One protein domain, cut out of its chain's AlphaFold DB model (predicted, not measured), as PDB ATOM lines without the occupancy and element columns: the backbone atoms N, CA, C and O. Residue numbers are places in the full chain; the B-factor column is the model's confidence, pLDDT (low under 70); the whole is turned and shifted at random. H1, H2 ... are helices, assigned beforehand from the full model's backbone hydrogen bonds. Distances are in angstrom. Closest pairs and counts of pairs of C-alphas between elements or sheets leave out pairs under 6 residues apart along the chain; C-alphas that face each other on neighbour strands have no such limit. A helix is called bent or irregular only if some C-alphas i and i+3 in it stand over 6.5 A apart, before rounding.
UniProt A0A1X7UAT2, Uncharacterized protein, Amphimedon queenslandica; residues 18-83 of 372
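AT A GLANCE: This is residues 18 to 83 of the 372 residues of an uncharacterized protein of Amphimedon queenslandica (UniProt A0A1X7UAT2). Two long helices, H1 and H2, make a narrow V with its point at their tight link, and after the far end of H2 the short H3 folds back along H2. H3 packs on residues 51 to 59 of H2 as a helical hairpin, while the shorter H4 starts beside residues 40 to 47 of H2, its first residue Leu 75 the closest, and stands about perpendicular to H2; H1 comes near the other three helices but touches none of them. The printed part has 66 residues with four named helices, in the order H1, H2, H3, H4, and no named strand; its class is all helix. It is compact, with a radius of gyration of the C-alphas of 12.1 A, yet elongated in outline, spanning 36 by 21 by 17 A.

HOW THE PARTS SIT: H1, residues 18 to 35, and H2, residues 40 to 60, are close but not clearly touching; their closest C-alphas, those of Ser 33 and Leu 43, are 7.4 A apart. They run opposite ways at a shallow tilt of 33 degrees, only just short of steep. H3, residues 62 to 70, touches residues 51 to 59 of H2, with the closest C-alphas those of Gly 58 and Ala 65 at 5.0 A. H2 and H3 run opposite ways at a shallow tilt of 27 degrees and form a helical hairpin. H3 is close to H1 but not clearly touching it, with the closest C-alphas those of Phe 18 and Phe 67 at 6.2 A. H4, residues 75 to 81, touches residues 40 to 47 of H2 and is about perpendicular to it, at 75 degrees; their closest C-alphas, those of Asn 44 and Leu 75, are 5.7 A apart. H4 is also close to H1 but not clearly touching it, with the C-alphas of Leu 26 and Met 78 the closest at 7.3 A. H3 and H4 are apart. In H1 and H4 every O i to N i+4 pair is within hydrogen-bond range; in H2 16 of 17 are, and in H3 3 of 5.

IN THESE COORDINATES: H1 begins at C-alpha 18, at (-34.660, -20.322, 46.544), and is 25.9 A long from first to last C-alpha. H2, the longest helix, measures 30.8 A from C-alpha 40, at (-24.136, -42.111, 40.894), to C-alpha 60. H3, from C-alpha 62 to C-alpha 70, is irregular: C-alphas 63 and 66 are 7.2 A apart. H4 runs from C-alpha 75 to C-alpha 81, at (-35.692, -33.815, 49.096).

THE WHOLE: The two C-alphas farthest apart, those of Lys 37 and Thr 62, are 36.1 A from each other. The printed part has no cut, and the links H1 to H2, H2 to H3 and H3 to H4 are tight. The mean pLDDT of the printed part is 73.2; the model's confidence is under 70 at residues 18 to 19, 62 to 70, 72 to 73 and 75 to 83.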
ATOM      1  N   PHE A  18     -35.920 -19.580  46.625       68.00
ATOM      2  CA  PHE A  18     -34.660 -20.322  46.544       68.00
ATOM      3  C   PHE A  18     -34.859 -21.839  46.533       68.00
ATOM      4  O   PHE A  18     -34.245 -22.520  45.715       68.00
ATOM      5  N   LYS A  19     -35.761 -22.375  47.367       69.25
ATOM      6  CA  LYS A  19     -36.104 -23.808  47.338       69.25
ATOM      7  C   LYS A  19     -36.672 -24.243  45.984       69.25
ATOM      8  O   LYS A  19     -36.296 -25.304  45.494       69.25
ATOM      9  N   GLY A  20     -37.520 -23.420  45.363       71.19
ATOM     10  CA  GLY A  20     -38.049 -23.685  44.021       71.19
ATOM     11  C   GLY A  20     -36.954 -23.752  42.953       71.19
ATOM     12  O   GLY A  20     -36.936 -24.676  42.143       71.19
ATOM     13  N   ILE A  21     -35.992 -22.827  42.999       75.69
ATOM     14  CA  ILE A  21     -34.841 -22.807  42.079       75.69
ATOM     15  C   ILE A  21     -33.951 -24.043  42.279       75.69
ATOM     16  O   ILE A  21     -33.540 -24.664  41.299       75.69
ATOM     17  N   ILE A  22     -33.685 -24.429  43.532       73.12
ATOM     18  CA  ILE A  22     -32.912 -25.639  43.853       73.12
ATOM     19  C   ILE A  22     -33.614 -26.877  43.287       73.12
ATOM     20  O   ILE A  22     -32.980 -27.672  42.601       73.12
ATOM     21  N   LEU A  23     -34.923 -27.023  43.507       71.81
ATOM     22  CA  LEU A  23     -35.690 -28.161  42.995       71.81
ATOM     23  C   LEU A  23     -35.658 -28.245  41.463       71.81
ATOM     24  O   LEU A  23     -35.377 -29.314  40.928       71.81
ATOM     25  N   LEU A  24     -35.861 -27.127  40.758       77.69
ATOM     26  CA  LEU A  24     -35.788 -27.083  39.292       77.69
ATOM     27  C   LEU A  24     -34.407 -27.495  38.767       77.69
ATOM     28  O   LEU A  24     -34.307 -28.277  37.820       77.69
ATOM     29  N   PHE A  25     -33.343 -27.004  39.403       79.94
ATOM     30  CA  PHE A  25     -31.969 -27.360  39.055       79.94
ATOM     31  C   PHE A  25     -31.692 -28.857  39.262       79.94
ATOM     32  O   PHE A  25     -31.117 -29.510  38.388       79.94
ATOM     33  N   LEU A  26     -32.146 -29.427  40.380       74.31
ATOM     34  CA  LEU A  26     -31.981 -30.853  40.677       74.31
ATOM     35  C   LEU A  26     -32.787 -31.733  39.713       74.31
ATOM     36  O   LEU A  26     -32.273 -32.750  39.246       74.31
ATOM     37  N   SER A  27     -34.008 -31.329  39.352       74.06
ATOM     38  CA  SER A  27     -34.815 -32.025  38.342       74.06
ATOM     39  C   SER A  27     -34.156 -32.001  36.960       74.06
ATOM     40  O   SER A  27     -34.178 -33.012  36.255       74.06
ATOM     41  N   LEU A  28     -33.526 -30.883  36.578       79.81
ATOM     42  CA  LEU A  28     -32.781 -30.772  35.322       79.81
ATOM     43  C   LEU A  28     -31.565 -31.705  35.306       79.81
ATOM     44  O   LEU A  28     -31.384 -32.456  34.347       79.81
ATOM     45  N   ILE A  29     -30.767 -31.698  36.380       78.50
ATOM     46  CA  ILE A  29     -29.600 -32.579  36.516       78.50
ATOM     47  C   ILE A  29     -30.014 -34.048  36.510       78.50
ATOM     48  O   ILE A  29     -29.387 -34.837  35.809       78.50
ATOM     49  N   GLY A  30     -31.073 -34.415  37.236       73.06
ATOM     50  CA  GLY A  30     -31.573 -35.791  37.271       73.06
ATOM     51  C   GLY A  30     -32.058 -36.279  35.903       73.06
ATOM     52  O   GLY A  30     -31.763 -37.402  35.490       73.06
ATOM     53  N   LYS A  31     -32.753 -35.417  35.149       76.25
ATOM     54  CA  LYS A  31     -33.198 -35.737  33.785       76.25
ATOM     55  C   LYS A  31     -32.016 -35.870  32.822       76.25
ATOM     56  O   LYS A  31     -31.980 -36.803  32.022       76.25
ATOM     57  N   TRP A  32     -31.031 -34.980  32.931       79.31
ATOM     58  CA  TRP A  32     -29.804 -35.027  32.138       79.31
ATOM     59  C   TRP A  32     -28.962 -36.274  32.443       79.31
ATOM     60  O   TRP A  32     -28.533 -36.969  31.522       79.31
ATOM     61  N   SER A  33     -28.784 -36.619  33.723       75.31
ATOM     62  CA  SER A  33     -28.022 -37.804  34.128       75.31
ATOM     63  C   SER A  33     -28.680 -39.101  33.673       75.31
ATOM     64  O   SER A  33     -27.975 -40.032  33.288       75.31
ATOM     65  N   SER A  34     -30.017 -39.148  33.675       70.94
ATOM     66  CA  SER A  34     -30.789 -40.278  33.154       70.94
ATOM     67  C   SER A  34     -30.601 -40.438  31.640       70.94
ATOM     68  O   SER A  34     -30.266 -41.526  31.169       70.94
ATOM     69  N   PHE A  35     -30.697 -39.343  30.877       72.44
ATOM     70  CA  PHE A  35     -30.522 -39.368  29.420       72.44
ATOM     71  C   PHE A  35     -29.110 -39.806  28.995       72.44
ATOM     72  O   PHE A  35     -28.951 -40.561  28.037       72.44
ATOM     73  N   HIS A  36     -28.081 -39.384  29.737       71.06
ATOM     74  CA  HIS A  36     -26.679 -39.696  29.438       71.06
ATOM     75  C   HIS A  36     -26.108 -40.900  30.209       71.06
ATOM     76  O   HIS A  36     -24.910 -41.161  30.109       71.06
ATOM     77  N   LYS A  37     -26.936 -41.647  30.959       70.75
ATOM     78  CA  LYS A  37     -26.532 -42.837  31.740       70.75
ATOM     79  C   LYS A  37     -25.323 -42.595  32.662       70.75
ATOM     80  O   LYS A  37     -24.394 -43.401  32.728       70.75
ATOM     81  N   ILE A  38     -25.315 -41.467  33.364       73.62
ATOM     82  CA  ILE A  38     -24.197 -41.062  34.229       73.62
ATOM     83  C   ILE A  38     -24.264 -41.809  35.565       73.62
ATOM     84  O   ILE A  38     -25.325 -41.908  36.171       73.62
ATOM     85  N   SER A  39     -23.123 -42.312  36.048       73.75
ATOM     86  CA  SER A  39     -23.057 -43.068  37.307       73.75
ATOM     87  C   SER A  39     -23.282 -42.197  38.553       73.75
ATOM     88  O   SER A  39     -22.849 -41.041  38.604       73.75
ATOM     89  N   ASP A  40     -23.860 -42.782  39.608       72.19
ATOM     90  CA  ASP A  40     -24.136 -42.111  40.894       72.19
ATOM     91  C   ASP A  40     -22.884 -41.463  41.524       72.19
ATOM     92  O   ASP A  40     -22.960 -40.395  42.137       72.19
ATOM     93  N   ASN A  41     -21.703 -42.063  41.339       70.44
ATOM     94  CA  ASN A  41     -20.430 -41.505  41.814       70.44
ATOM     95  C   ASN A  41     -20.016 -40.242  41.043       70.44
ATOM     96  O   ASN A  41     -19.508 -39.284  41.637       70.44
ATOM     97  N   SER A  42     -20.258 -40.219  39.733       73.44
ATOM     98  CA  SER A  42     -19.981 -39.057  38.882       73.44
ATOM     99  C   SER A  42     -20.950 -37.918  39.199       73.44
ATOM    100  O   SER A  42     -20.532 -36.769  39.337       73.44
ATOM    101  N   LEU A  43     -22.222 -38.247  39.433       77.88
ATOM    102  CA  LEU A  43     -23.258 -37.293  39.826       77.88
ATOM    103  C   LEU A  43     -22.969 -36.665  41.201       77.88
ATOM    104  O   LEU A  43     -23.055 -35.450  41.367       77.88
ATOM    105  N   ASN A  44     -22.521 -37.470  42.170       77.31
ATOM    106  CA  ASN A  44     -22.051 -36.975  43.467       77.31
ATOM    107  C   ASN A  44     -20.840 -36.038  43.344       77.31
ATOM    108  O   ASN A  44     -20.747 -35.048  44.069       77.31
ATOM    109  N   SER A  45     -19.904 -36.342  42.444       78.56
ATOM    110  CA  SER A  45     -18.727 -35.496  42.207       78.56
ATOM    111  C   SER A  45     -19.121 -34.158  41.574       78.56
ATOM    112  O   SER A  45     -18.622 -33.111  41.989       78.56
ATOM    113  N   LEU A  46     -20.081 -34.177  40.645       82.00
ATOM    114  CA  LEU A  46     -20.640 -32.983  40.012       82.00
ATOM    115  C   LEU A  46     -21.366 -32.079  41.020       82.00
ATOM    116  O   LEU A  46     -21.109 -30.878  41.059       82.00
ATOM    117  N   LEU A  47     -22.216 -32.648  41.883       81.62
ATOM    118  CA  LEU A  47     -22.922 -31.890  42.926       81.62
ATOM    119  C   LEU A  47     -21.949 -31.217  43.904       81.62
ATOM    120  O   LEU A  47     -22.147 -30.060  44.274       81.62
ATOM    121  N   LYS A  48     -20.856 -31.898  44.275       79.75
ATOM    122  CA  LYS A  48     -19.797 -31.321  45.120       79.75
ATOM    123  C   LYS A  48     -19.072 -30.163  44.436       79.75
ATOM    124  O   LYS A  48     -18.826 -29.146  45.083       79.75
ATOM    125  N   LEU A  49     -18.754 -30.304  43.147       82.50
ATOM    126  CA  LEU A  49     -18.135 -29.241  42.355       82.50
ATOM    127  C   LEU A  49     -19.045 -28.006  42.283       82.50
ATOM    128  O   LEU A  49     -18.592 -26.895  42.551       82.50
ATOM    129  N   PHE A  50     -20.335 -28.205  42.003       82.12
ATOM    130  CA  PHE A  50     -21.324 -27.126  41.977       82.12
ATOM    131  C   PHE A  50     -21.506 -26.463  43.343       82.12
ATOM    132  O   PHE A  50     -21.523 -25.238  43.427       82.12
ATOM    133  N   HIS A  51     -21.572 -27.242  44.426       82.44
ATOM    134  CA  HIS A  51     -21.644 -26.696  45.781       82.44
ATOM    135  C   HIS A  51     -20.417 -25.824  46.102       82.44
ATOM    136  O   HIS A  51     -20.552 -24.737  46.664       82.44
ATOM    137  N   TYR A  52     -19.218 -26.269  45.714       80.75
ATOM    138  CA  TYR A  52     -17.990 -25.497  45.905       80.75
ATOM    139  C   TYR A  52     -17.983 -24.204  45.079       80.75
ATOM    140  O   TYR A  52     -17.655 -23.140  45.605       80.75
ATOM    141  N   PHE A  53     -18.417 -24.271  43.819       82.94
ATOM    142  CA  PHE A  53     -18.572 -23.100  42.959       82.94
ATOM    143  C   PHE A  53     -19.557 -22.079  43.549       82.94
ATOM    144  O   PHE A  53     -19.230 -20.900  43.665       82.94
ATOM    145  N   LEU A  54     -20.730 -22.530  44.003       79.62
ATOM    146  CA  LEU A  54     -21.730 -21.667  44.637       79.62
ATOM    147  C   LEU A  54     -21.204 -21.042  45.933       79.62
ATOM    148  O   LEU A  54     -21.473 -19.873  46.202       79.62
ATOM    149  N   LYS A  55     -20.406 -21.783  46.709       78.88
ATOM    150  CA  LYS A  55     -19.748 -21.260  47.908       78.88
ATOM    151  C   LYS A  55     -18.787 -20.114  47.589       78.88
ATOM    152  O   LYS A  55     -18.801 -19.123  48.312       78.88
ATOM    153  N   LEU A  56     -17.998 -20.228  46.520       80.06
ATOM    154  CA  LEU A  56     -17.133 -19.142  46.038       80.06
ATOM    155  C   LEU A  56     -17.951 -17.959  45.506       80.06
ATOM    156  O   LEU A  56     -17.623 -16.806  45.761       80.06
ATOM    157  N   LEU A  57     -19.052 -18.221  44.807       78.44
ATOM    158  CA  LEU A  57     -19.924 -17.159  44.307       78.44
ATOM    159  C   LEU A  57     -20.581 -16.371  45.455       78.44
ATOM    160  O   LEU A  57     -20.682 -15.147  45.393       78.44
ATOM    161  N   GLY A  58     -20.961 -17.055  46.538       75.06
ATOM    162  CA  GLY A  58     -21.545 -16.448  47.736       75.06
ATOM    163  C   GLY A  58     -20.593 -15.546  48.530       75.06
ATOM    164  O   GLY A  58     -21.068 -14.701  49.285       75.06
ATOM    165  N   THR A  59     -19.268 -15.669  48.352       76.94
ATOM    166  CA  THR A  59     -18.308 -14.710  48.935       76.94
ATOM    167  C   THR A  59     -18.225 -13.412  48.136       76.94
ATOM    168  O   THR A  59     -17.815 -12.394  48.681       76.94
ATOM    169  N   VAL A  60     -18.612 -13.443  46.856       77.50
ATOM    170  CA  VAL A  60     -18.628 -12.276  45.958       77.50
ATOM    171  C   VAL A  60     -19.999 -11.594  45.972       77.50
ATOM    172  O   VAL A  60     -20.081 -10.370  45.955       77.50
ATOM    173  N   VAL A  61     -21.083 -12.375  46.044       77.62
ATOM    174  CA  VAL A  61     -22.466 -11.882  46.040       77.62
ATOM    175  C   VAL A  61     -23.168 -12.311  47.330       77.62
ATOM    176  O   VAL A  61     -23.691 -13.420  47.442       77.62
ATOM    177  N   THR A  62     -23.207 -11.411  48.314       69.94
ATOM    178  CA  THR A  62     -23.710 -11.688  49.676       69.94
ATOM    179  C   THR A  62     -25.174 -12.138  49.712       69.94
ATOM    180  O   THR A  62     -25.552 -12.938  50.569       69.94
ATOM    181  N   SER A  63     -25.992 -11.719  48.743       69.31
ATOM    182  CA  SER A  63     -27.396 -12.135  48.599       69.31
ATOM    183  C   SER A  63     -27.584 -13.634  48.304       69.31
ATOM    184  O   SER A  63     -28.687 -14.144  48.487       69.31
ATOM    185  N   PHE A  64     -26.535 -14.353  47.882       65.94
ATOM    186  CA  PHE A  64     -26.577 -15.799  47.617       65.94
ATOM    187  C   PHE A  64     -26.165 -16.662  48.817       65.94
ATOM    188  O   PHE A  64     -26.329 -17.881  48.772       65.94
ATOM    189  N   ALA A  65     -25.674 -16.072  49.910       65.94
ATOM    190  CA  ALA A  65     -25.260 -16.830  51.092       65.94
ATOM    191  C   ALA A  65     -26.350 -17.781  51.654       65.94
ATOM    192  O   ALA A  65     -26.008 -18.914  52.008       65.94
ATOM    193  N   PRO A  66     -27.652 -17.413  51.680       66.50
ATOM    194  CA  PRO A  66     -28.719 -18.332  52.086       66.50
ATOM    195  C   PRO A  66     -28.883 -19.524  51.128       66.50
ATOM    196  O   PRO A  66     -29.047 -20.655  51.573       66.50
ATOM    197  N   PHE A  67     -28.757 -19.290  49.818       68.62
ATOM    198  CA  PHE A  67     -28.867 -20.325  48.784       68.62
ATOM    199  C   PHE A  67     -27.756 -21.375  48.897       68.62
ATOM    200  O   PHE A  67     -28.014 -22.569  48.777       68.62
ATOM    201  N   VAL A  68     -26.524 -20.946  49.186       69.25
ATOM    202  CA  VAL A  68     -25.373 -21.848  49.378       69.25
ATOM    203  C   VAL A  68     -25.574 -22.767  50.584       69.25
ATOM    204  O   VAL A  68     -25.175 -23.933  50.546       69.25
ATOM    205  N   LYS A  69     -26.180 -22.251  51.662       68.94
ATOM    206  CA  LYS A  69     -26.441 -23.018  52.886       68.94
ATOM    207  C   LYS A  69     -27.456 -24.141  52.652       68.94
ATOM    208  O   LYS A  69     -27.273 -25.226  53.198       68.94
ATOM    209  N   ASP A  70     -28.464 -23.874  51.826       66.81
ATOM    210  CA  ASP A  70     -29.563 -24.799  51.535       66.81
ATOM    211  C   ASP A  70     -29.281 -25.721  50.328       66.81
ATOM    212  O   ASP A  70     -30.054 -26.641  50.056       66.81
ATOM    213  N   PHE A  71     -28.175 -25.511  49.603       71.31
ATOM    214  CA  PHE A  71     -27.791 -26.340  48.459       71.31
ATOM    215  C   PHE A  71     -27.196 -27.688  48.895       71.31
ATOM    216  O   PHE A  71     -26.245 -27.752  49.681       71.31
ATOM    217  N   LEU A  72     -27.730 -28.770  48.325       68.88
ATOM    218  CA  LEU A  72     -27.425 -30.153  48.697       68.88
ATOM    219  C   LEU A  72     -25.984 -30.546  48.354       68.88
ATOM    220  O   LEU A  72     -25.427 -30.148  47.329       68.88
ATOM    221  N   LYS A  73     -25.385 -31.375  49.209       68.00
ATOM    222  CA  LYS A  73     -23.977 -31.798  49.110       68.00
ATOM    223  C   LYS A  73     -23.820 -33.220  48.585       68.00
ATOM    224  O   LYS A  73     -22.695 -33.665  48.339       68.00
ATOM    225  N   SER A  74     -24.925 -33.951  48.442       70.00
ATOM    226  CA  SER A  74     -24.914 -35.341  47.999       70.00
ATOM    227  C   SER A  74     -26.200 -35.761  47.290       70.00
ATOM    228  O   SER A  74     -27.274 -35.188  47.474       70.00
ATOM    229  N   LEU A  75     -26.084 -36.837  46.518       62.78
ATOM    230  CA  LEU A  75     -27.192 -37.491  45.835       62.78
ATOM    231  C   LEU A  75     -28.243 -38.053  46.805       62.78
ATOM    232  O   LEU A  75     -29.421 -38.118  46.475       62.78
ATOM    233  N   HIS A  76     -27.827 -38.453  48.007       66.94
ATOM    234  CA  HIS A  76     -28.730 -38.965  49.038       66.94
ATOM    235  C   HIS A  76     -29.675 -37.869  49.552       66.94
ATOM    236  O   HIS A  76     -30.885 -38.073  49.633       66.94
ATOM    237  N   GLU A  77     -29.133 -36.682  49.828       67.12
ATOM    238  CA  GLU A  77     -29.925 -35.506  50.202       67.12
ATOM    239  C   GLU A  77     -30.885 -35.103  49.069       67.12
ATOM    240  O   GLU A  77     -32.033 -34.759  49.335       67.12
ATOM    241  N   MET A  78     -30.458 -35.230  47.805       66.00
ATOM    242  CA  MET A  78     -31.306 -34.986  46.626       66.00
ATOM    243  C   MET A  78     -32.482 -35.959  46.538       66.00
ATOM    244  O   MET A  78     -33.620 -35.525  46.370       66.00
ATOM    245  N   LYS A  79     -32.233 -37.264  46.701       64.31
ATOM    246  CA  LYS A  79     -33.280 -38.302  46.670       64.31
ATOM    247  C   LYS A  79     -34.305 -38.101  47.797       64.31
ATOM    248  O   LYS A  79     -35.505 -38.203  47.552       64.31
ATOM    249  N   SER A  80     -33.842 -37.721  48.993       66.00
ATOM    250  CA  SER A  80     -34.704 -37.398  50.138       66.00
ATOM    251  C   SER A  80     -35.559 -36.143  49.909       66.00
ATOM    252  O   SER A  80     -36.746 -36.153  50.232       66.00
ATOM    253  N   LEU A  81     -34.990 -35.082  49.324       65.31
ATOM    254  CA  LEU A  81     -35.692 -33.815  49.096       65.31
ATOM    255  C   LEU A  81     -36.719 -33.899  47.950       65.31
ATOM    256  O   LEU A  81     -37.755 -33.240  48.001       65.31
ATOM    257  N   CYS A  82     -36.453 -34.729  46.936       61.88
ATOM    258  CA  CYS A  82     -37.352 -34.964  45.802       61.88
ATOM    259  C   CYS A  82     -38.436 -36.027  46.070       61.88
ATOM    260  O   CYS A  82     -39.179 -36.347  45.149       61.88
ATOM    261  N   GLN A  83     -38.519 -36.584  47.289       61.44
ATOM    262  CA  GLN A  83     -39.438 -37.682  47.642       61.44
ATOM    263  C   GLN A  83     -39.369 -38.873  46.670       61.44
ATOM    264  O   GLN A  83     -40.350 -39.587  46.472       61.44
TER     265      GLN A  83